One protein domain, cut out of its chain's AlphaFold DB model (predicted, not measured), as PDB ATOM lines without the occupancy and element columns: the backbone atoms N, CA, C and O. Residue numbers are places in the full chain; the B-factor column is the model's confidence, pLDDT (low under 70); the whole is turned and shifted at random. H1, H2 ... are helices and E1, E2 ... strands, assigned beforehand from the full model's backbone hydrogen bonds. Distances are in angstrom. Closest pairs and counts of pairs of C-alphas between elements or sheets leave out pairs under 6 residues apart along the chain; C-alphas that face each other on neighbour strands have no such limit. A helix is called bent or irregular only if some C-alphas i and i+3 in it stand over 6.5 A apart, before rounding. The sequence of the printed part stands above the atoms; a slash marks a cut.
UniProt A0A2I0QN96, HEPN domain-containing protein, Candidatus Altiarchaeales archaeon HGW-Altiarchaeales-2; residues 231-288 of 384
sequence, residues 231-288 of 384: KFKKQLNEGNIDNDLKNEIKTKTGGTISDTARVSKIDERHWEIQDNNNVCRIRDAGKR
ATOM      1  N   LYS A 231      20.459 -78.894 114.321       94.31
ATOM      2  CA  LYS A 231      19.695 -77.866 115.048       94.31
ATOM      3  C   LYS A 231      19.582 -76.545 114.278       94.31
ATOM      4  O   LYS A 231      18.588 -75.838 114.420       94.31
ATOM      5  N   PHE A 232      20.550 -76.247 113.410       93.12
ATOM      6  CA  PHE A 232      20.559 -75.032 112.599       93.12
ATOM      7  C   PHE A 232      19.582 -75.070 111.410       93.12
ATOM      8  O   PHE A 232      19.307 -74.029 110.817       93.12
ATOM      9  N   LYS A 233      18.984 -76.227 111.084       92.06
ATOM     10  CA  LYS A 233      18.014 -76.360 109.979       92.06
ATOM     11  C   LYS A 233      16.790 -75.457 110.162       92.06
ATOM     12  O   LYS A 233      16.283 -74.904 109.190       92.06
ATOM     13  N   LYS A 234      16.330 -75.278 111.406       91.12
ATOM     14  CA  LYS A 234      15.190 -74.403 111.720       91.12
ATOM     15  C   LYS A 234      15.477 -72.948 111.329       91.12
ATOM     16  O   LYS A 234      14.660 -72.330 110.661       91.12
ATOM     17  N   GLN A 235      16.673 -72.460 111.652       89.19
ATOM     18  CA  GLN A 235      17.099 -71.092 111.342       89.19
ATOM     19  C   GLN A 235      17.208 -70.847 109.831       89.19
ATOM     20  O   GLN A 235      16.764 -69.815 109.332       89.19
ATOM     21  N   LEU A 236      17.715 -71.833 109.077       90.38
ATOM     22  CA  LEU A 236      17.789 -71.752 107.613       90.38
ATOM     23  C   LEU A 236      16.409 -71.610 106.954       90.38
ATOM     24  O   LEU A 236      16.276 -70.896 105.963       90.38
ATOM     25  N   ASN A 237      15.380 -72.258 107.509       85.44
ATOM     26  CA  ASN A 237      14.005 -72.166 107.008       85.44
ATOM     27  C   ASN A 237      13.317 -70.843 107.361       85.44
ATOM     28  O   ASN A 237      12.470 -70.380 106.604       85.44
ATOM     29  N   GLU A 238      13.674 -70.237 108.491       84.56
ATOM     30  CA  GLU A 238      13.117 -68.956 108.941       84.56
ATOM     31  C   GLU A 238      13.767 -67.752 108.239       84.56
ATOM     32  O   GLU A 238      13.318 -66.621 108.407       84.56
ATOM     33  N   GLY A 239      14.827 -67.979 107.451       80.69
ATOM     34  CA  GLY A 239      15.562 -66.929 106.743       80.69
ATOM     35  C   GLY A 239      16.422 -66.042 107.650       80.69
ATOM     36  O   GLY A 239      17.087 -65.130 107.158       80.69
ATOM     37  N   ASN A 240      16.444 -66.320 108.956       80.56
ATOM     38  CA  ASN A 240      17.193 -65.575 109.957       80.56
ATOM     39  C   ASN A 240      18.492 -66.310 110.298       80.56
ATOM     40  O   ASN A 240      18.469 -67.460 110.731       80.56
ATOM     41  N   ILE A 241      19.630 -65.631 110.136       86.12
ATOM     42  CA  ILE A 241      20.942 -66.136 110.565       86.12
ATOM     43  C   ILE A 241      21.299 -65.447 111.879       86.12
ATOM     44  O   ILE A 241      21.725 -64.287 111.880       86.12
ATOM     45  N   ASP A 242      21.112 -66.145 112.993       90.75
ATOM     46  CA  ASP A 242      21.526 -65.630 114.296       90.75
ATOM     47  C   ASP A 242      23.054 -65.695 114.484       90.75
ATOM     48  O   ASP A 242      23.812 -66.155 113.621       90.75
ATOM     49  N   ASN A 243      23.529 -65.189 115.622       92.75
ATOM     50  CA  ASN A 243      24.958 -65.166 115.927       92.75
ATOM     51  C   ASN A 243      25.548 -66.569 116.134       92.75
ATOM     52  O   ASN A 243      26.734 -66.763 115.860       92.75
ATOM     53  N   ASP A 244      24.748 -67.548 116.559       94.25
ATOM     54  CA  ASP A 244      25.217 -68.911 116.803       94.25
ATOM     55  C   ASP A 244      25.537 -69.608 115.478       94.25
ATOM     56  O   ASP A 244      26.628 -70.162 115.317       94.25
ATOM     57  N   LEU A 245      24.650 -69.505 114.482       92.69
ATOM     58  CA  LEU A 245      24.896 -70.049 113.144       92.69
ATOM     59  C   LEU A 245      26.053 -69.331 112.436       92.69
ATOM     60  O   LEU A 245      26.891 -69.986 111.810       92.69
ATOM     61  N   LYS A 246      26.161 -68.001 112.570       92.44
ATOM     62  CA  LYS A 246      27.310 -67.239 112.035       92.44
ATOM     63  C   LYS A 246      28.632 -67.720 112.630       92.44
ATOM     64  O   LYS A 246      29.601 -67.908 111.891       92.44
ATOM     65  N   ASN A 247      28.681 -67.932 113.946       91.94
ATOM     66  CA  ASN A 247      29.882 -68.390 114.643       91.94
ATOM     67  C   ASN A 247      30.246 -69.831 114.285       91.94
ATOM     68  O   ASN A 247      31.428 -70.122 114.078       91.94
ATOM     69  N   GLU A 248      29.260 -70.718 114.155       92.81
ATOM     70  CA  GLU A 248      29.495 -72.098 113.733       92.81
ATOM     71  C   GLU A 248      30.053 -72.133 112.307       92.81
ATOM     72  O   GLU A 248      31.089 -72.752 112.055       92.81
ATOM     73  N   ILE A 249      29.441 -71.388 111.380       88.19
ATOM     74  CA  ILE A 249      29.951 -71.279 110.013       88.19
ATOM     75  C   ILE A 249      31.359 -70.684 110.029       88.19
ATOM     76  O   ILE A 249      32.249 -71.252 109.404       88.19
ATOM     77  N   LYS A 250      31.632 -69.617 110.782       87.88
ATOM     78  CA  LYS A 250      32.987 -69.054 110.888       87.88
ATOM     79  C   LYS A 250      34.010 -70.067 111.398       87.88
ATOM     80  O   LYS A 250      35.089 -70.178 110.820       87.88
ATOM     81  N   THR A 251      33.664 -70.820 112.437       87.19
ATOM     82  CA  THR A 251      34.547 -71.804 113.077       87.19
ATOM     83  C   THR A 251      34.854 -72.971 112.151       87.19
ATOM     84  O   THR A 251      36.006 -73.382 112.032       87.19
ATOM     85  N   LYS A 252      33.837 -73.507 111.474       83.88
ATOM     86  CA  LYS A 252      34.020 -74.646 110.575       83.88
ATOM     87  C   LYS A 252      34.690 -74.209 109.278       83.88
ATOM     88  O   LYS A 252      35.661 -74.822 108.842       83.88
ATOM     89  N   THR A 253      34.189 -73.124 108.689       77.88
ATOM     90  CA  THR A 253      34.476 -72.737 107.304       77.88
ATOM     91  C   THR A 253      35.620 -71.740 107.156       77.88
ATOM     92  O   THR A 253      36.047 -71.462 106.031       77.88
ATOM     93  N   GLY A 254      36.078 -71.130 108.252       81.25
ATOM     94  CA  GLY A 254      37.024 -70.013 108.235       81.25
ATOM     95  C   GLY A 254      36.487 -68.743 107.556       81.25
ATOM     96  O   GLY A 254      37.256 -67.815 107.315       81.25
ATOM     97  N   GLY A 255      35.204 -68.695 107.172       80.50
ATOM     98  CA  GLY A 255      34.567 -67.540 106.536       80.50
ATOM     99  C   GLY A 255      33.690 -66.764 107.513       80.50
ATOM    100  O   GLY A 255      32.822 -67.341 108.155       80.50
ATOM    101  N   THR A 256      33.887 -65.454 107.625       85.31
ATOM    102  CA  THR A 256      32.960 -64.563 108.338       85.31
ATOM    103  C   THR A 256      31.713 -64.311 107.494       85.31
ATOM    104  O   THR A 256      31.851 -63.969 106.322       85.31
ATOM    105  N   ILE A 257      30.529 -64.455 108.098       89.31
ATOM    106  CA  ILE A 257      29.239 -64.058 107.516       89.31
ATOM    107  C   ILE A 257      28.859 -62.687 108.082       89.31
ATOM    108  O   ILE A 257      28.820 -62.528 109.302       89.31
ATOM    109  N   SER A 258      28.594 -61.706 107.218       90.56
ATOM    110  CA  SER A 258      28.139 -60.373 107.624       90.56
ATOM    111  C   SER A 258      26.691 -60.373 108.122       90.56
ATOM    112  O   SER A 258      25.897 -61.260 107.807       90.56
ATOM    113  N   ASP A 259      26.306 -59.322 108.844       90.06
ATOM    114  CA  ASP A 259      24.918 -59.129 109.289       90.06
ATOM    115  C   ASP A 259      23.935 -58.887 108.138       90.06
ATOM    116  O   ASP A 259      22.728 -59.007 108.320       90.06
ATOM    117  N   THR A 260      24.448 -58.592 106.942       91.56
ATOM    118  CA  THR A 260      23.645 -58.371 105.731       91.56
ATOM    119  C   THR A 260      23.438 -59.634 104.894       91.56
ATOM    120  O   THR A 260      22.821 -59.568 103.827       91.56
ATOM    121  N   ALA A 261      23.956 -60.779 105.349       92.62
ATOM    122  CA  ALA A 261      23.819 -62.039 104.641       92.62
ATOM    123  C   ALA A 261      22.351 -62.469 104.526       92.62
ATOM    124  O   ALA A 261      21.579 -62.372 105.477       92.62
ATOM    125  N   ARG A 262      21.973 -62.974 103.352       92.75
ATOM    126  CA  ARG A 262      20.615 -63.443 103.058       92.75
ATOM    127  C   ARG A 262      20.613 -64.946 102.860       92.75
ATOM    128  O   ARG A 262      21.428 -65.452 102.091       92.75
ATOM    129  N   VAL A 263      19.686 -65.646 103.511       94.56
ATOM    130  CA  VAL A 263      19.426 -67.069 103.252       94.56
ATOM    131  C   VAL A 263      18.295 -67.191 102.248       94.56
ATOM    132  O   VAL A 263      17.265 -66.534 102.374       94.56
ATOM    133  N   SER A 264      18.476 -68.059 101.265       93.38
ATOM    134  CA  SER A 264      17.436 -68.465 100.328       93.38
ATOM    135  C   SER A 264      17.367 -69.986 100.294       93.38
ATOM    136  O   SER A 264      18.396 -70.656 100.229       93.38
ATOM    137  N   LYS A 265      16.160 -70.548 100.381       93.75
ATOM    138  CA  LYS A 265      15.945 -71.982 100.175       93.75
ATOM    139  C   LYS A 265      15.986 -72.249  98.669       93.75
ATOM    140  O   LYS A 265      15.271 -71.587  97.922       93.75
ATOM    141  N   ILE A 266      16.845 -73.169  98.235       87.56
ATOM    142  CA  ILE A 266      16.894 -73.633  96.842       87.56
ATOM    143  C   ILE A 266      15.840 -74.729  96.657       87.56
ATOM    144  O   ILE A 266      15.014 -74.642  95.754       87.56
ATOM    145  N   ASP A 267      15.851 -75.729  97.541       88.06
ATOM    146  CA  ASP A 267      14.898 -76.842  97.577       88.06
ATOM    147  C   ASP A 267      14.777 -77.410  99.009       88.06
ATOM    148  O   ASP A 267      15.289 -76.831  99.967       88.06
ATOM    149  N   GLU A 268      14.082 -78.537  99.188       88.94
ATOM    150  CA  GLU A 268      13.834 -79.157 100.501       88.94
ATOM    151  C   GLU A 268      15.081 -79.581 101.289       88.94
ATOM    152  O   GLU A 268      15.018 -79.721 102.515       88.94
ATOM    153  N   ARG A 269      16.208 -79.780 100.610       88.75
ATOM    154  CA  ARG A 269      17.483 -80.179 101.209       88.75
ATOM    155  C   ARG A 269      18.577 -79.136 101.015       88.75
ATOM    156  O   ARG A 269      19.662 -79.333 101.556       88.75
ATOM    157  N   HIS A 270      18.320 -78.038 100.305       89.00
ATOM    158  CA  HIS A 270      19.349 -77.073  99.937       89.00
ATOM    159  C   HIS A 270      19.000 -75.628 100.287       89.00
ATOM    160  O   HIS A 270      17.924 -75.119  99.971       89.00
ATOM    161  N   TRP A 271      19.982 -74.921 100.847       94.19
ATOM    162  CA  TRP A 271      19.933 -73.482 101.107       94.19
ATOM    163  C   TRP A 271      21.170 -72.786 100.540       94.19
ATOM    164  O   TRP A 271      22.244 -73.376 100.415       94.19
ATOM    165  N   GLU A 272      21.032 -71.505 100.228       92.81
ATOM    166  CA  GLU A 272      22.100 -70.624  99.774       92.81
ATOM    167  C   GLU A 272      22.151 -69.380 100.667       92.81
ATOM    168  O   GLU A 272      21.181 -68.632 100.768       92.81
ATOM    169  N   ILE A 273      23.293 -69.173 101.322       92.81
ATOM    170  CA  ILE A 273      23.642 -67.969 102.072       92.81
ATOM    171  C   ILE A 273      24.455 -67.062 101.152       92.81
ATOM    172  O   ILE A 273      25.608 -67.355 100.824       92.81
ATOM    173  N   GLN A 274      23.863 -65.946 100.749       91.31
ATOM    174  CA  GLN A 274      24.521 -64.911  99.968       91.31
ATOM    175  C   GLN A 274      24.993 -63.788 100.891       91.31
ATOM    176  O   GLN A 274      24.187 -63.104 101.515       91.31
ATOM    177  N   ASP A 275      26.305 -63.575 100.944       91.69
ATOM    178  CA  ASP A 275      26.946 -62.532 101.739       91.69
ATOM    179  C   ASP A 275      27.928 -61.743 100.866       91.69
ATOM    180  O   ASP A 275      29.053 -62.178 100.595       91.69
ATOM    181  N   ASN A 276      27.494 -60.572 100.391       88.88
ATOM    182  CA  ASN A 276      28.252 -59.731  99.466       88.88
ATOM    183  C   ASN A 276      28.703 -60.502  98.199       88.88
ATOM    184  O   ASN A 276      27.907 -60.890  97.333       88.88
ATOM    185  N   ASN A 277      30.016 -60.730  98.078       82.25
ATOM    186  CA  ASN A 277      30.643 -61.484  96.993       82.25
ATOM    187  C   ASN A 277      30.902 -62.954  97.315       82.25
ATOM    188  O   ASN A 277      31.406 -63.687  96.468       82.25
ATOM    189  N   ASN A 278      30.511 -63.410  98.497       81.88
ATOM    190  CA  ASN A 278      30.588 -64.805  98.872       81.88
ATOM    191  C   ASN A 278      29.202 -65.430  98.796       81.88
ATOM    192  O   ASN A 278      28.205 -64.845  99.213       81.88
ATOM    193  N   VAL A 279      29.150 -66.637  98.251       85.38
ATOM    194  CA  VAL A 279      27.947 -67.455  98.278       85.38
ATOM    195  C   VAL A 279      28.326 -68.785  98.918       85.38
ATOM    196  O   VAL A 279      29.304 -69.416  98.516       85.38
ATOM    197  N   CYS A 280      27.598 -69.176  99.956       88.31
ATOM    198  CA  CYS A 280      27.763 -70.440 100.661       88.31
ATOM    199  C   CYS A 280      26.500 -71.276 100.455       88.31
ATOM    200  O   CYS A 280      25.403 -70.775 100.660       88.31
ATOM    201  N   ARG A 281      26.630 -72.533 100.040       89.75
ATOM    202  CA  ARG A 281      25.514 -73.478  99.950       89.75
ATOM    203  C   ARG A 281      25.525 -74.420 101.136       89.75
ATOM    204  O   ARG A 281      26.594 -74.780 101.625       89.75
ATOM    205  N   ILE A 282      24.340 -74.816 101.574       89.75
ATOM    206  CA  ILE A 282      24.134 -75.767 102.659       89.75
ATOM    207  C   ILE A 282      23.252 -76.904 102.151       89.75
ATOM    208  O   ILE A 282      22.182 -76.626 101.619       89.75
ATOM    209  N   ARG A 283      23.694 -78.155 102.324       89.50
ATOM    210  CA  ARG A 283      22.943 -79.383 101.999       89.50
ATOM    211  C   ARG A 283      22.584 -80.138 103.270       89.50
ATOM    212  O   ARG A 283      23.450 -80.355 104.115       89.50
ATOM    213  N   ASP A 284      21.341 -80.572 103.393       89.88
ATOM    214  CA  ASP A 284      20.891 -81.463 104.457       89.88
ATOM    215  C   ASP A 284      21.056 -82.933 104.052       89.88
ATOM    216  O   ASP A 284      20.326 -83.442 103.203       89.88
ATOM    217  N   ALA A 285      22.000 -83.616 104.702       81.94
ATOM    218  CA  ALA A 285      22.242 -85.053 104.556       81.94
ATOM    219  C   ALA A 285      21.576 -85.874 105.684       81.94
ATOM    220  O   ALA A 285      22.042 -86.947 106.074       81.94
ATOM    221  N   GLY A 286      20.520 -85.338 106.299       88.38
ATOM    222  CA  GLY A 286      19.742 -85.951 107.372       88.38
ATOM    223  C   GLY A 286      20.396 -85.817 108.746       88.38
ATOM    224  O   GLY A 286      19.828 -85.224 109.658       88.38
ATOM    225  N   LYS A 287      21.607 -86.362 108.923       88.75
ATOM    226  CA  LYS A 287      22.317 -86.320 110.221       88.75
ATOM    227  C   LYS A 287      23.160 -85.063 110.419       88.75
ATOM    228  O   LYS A 287      23.581 -84.797 111.545       88.75
ATOM    229  N   ARG A 288      23.474 -84.336 109.344       88.94
ATOM    230  CA  ARG A 288      24.353 -83.158 109.335       88.94
ATOM    231  C   ARG A 288      23.972 -82.220 108.198       88.94
ATOM    232  O   ARG A 288      23.434 -82.660 107.185       88.94
TER     233      ARG A 288
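Overview. This is residues 231 to 288 of the 384 residues of the protein "HEPN domain-containing protein" of Candidatus Altiarchaeales archaeon HGW-Altiarchaeales-2 (UniProt A0A2I0QN96). A small three-stranded antiparallel sheet, E1, E2 and E3, has the short helix H1 over one face, crossing the strands, while its other face is bare. The second helix, H2, lies on that same side of the sheet at a steep angle to H1, farther out and not on the sheet. The printed part has 58 residues, with two named helices and then three named strands in the order H1 H2 E1 E2 E3; the sheet's order is E1 - E2 - E3, and the class is mixed, helices and strands. The whole is compact, with a radius of gyration of the C-alphas of 10.5 A, and rounded, spanning 25 by 20 by 16 A.

Along the chain. The sheet holds E1, residues 262 to 267, 15.6 A from first to last C-alpha, E2, residues 270 to 275, 16.5 A, and E3, residues 278 to 284, 20.1 A. E3 ends at C-alpha 284, at (20.891, -81.463, 104.457). H1 is residues 231 to 238, 12.6 A long, and begins at C-alpha 231, at (19.695, -77.866, 115.048). H1 is irregular, but only just: C-alphas 231 and 234 are 6.6 A apart. H2 is residues 243 to 253, 14.9 A long, with C-alpha 243 at (24.958, -65.166, 115.927).

Arrangement. E1, E2 and E3 form a meander, each strand the antiparallel neighbour of the one before. E1 and E2 are a hairpin, their directions at 158 degrees, with N 264 and O 272 within hydrogen-bond range at 2.8 A. E2 and E3 are a hairpin too, at 160 degrees, with N 273 and O 280 at 2.7 A. E1 and E3 are the edge strands. H1 is on the sheet at a height of 9.5 A. It lies over E2, and only just not over E1 and E3, on each of which 2 of its C-alphas fall. On the local plane H1 stands at 75 degrees to E2, across the strands. The closest C-alphas of H1 and E1 are those of Leu 236 and Val 263, 6.6 A apart. H2 is not on the sheet, and is apart from E2 and E3. H1 and H2 are close but not clearly touching, with the C-alphas of Phe 232 and Leu 245 closest at 6.6 A. They stand at a steep tilt of 64 degrees, opposite ways. Each O i to N i+4 pair of H2 is within hydrogen-bond range; in H1, 3 of 4 are.

Size, cuts and confidence. The two C-alphas farthest apart are those of Asn 277 and Lys 287, 29.3 A. The printed part has no cut. The links H1 to H2, E1 to E2 and E2 to E3 are tight; H2 to E1 is short, and no link is long. The mean pLDDT of the printed part is 88.9, and no printed residue is under 70.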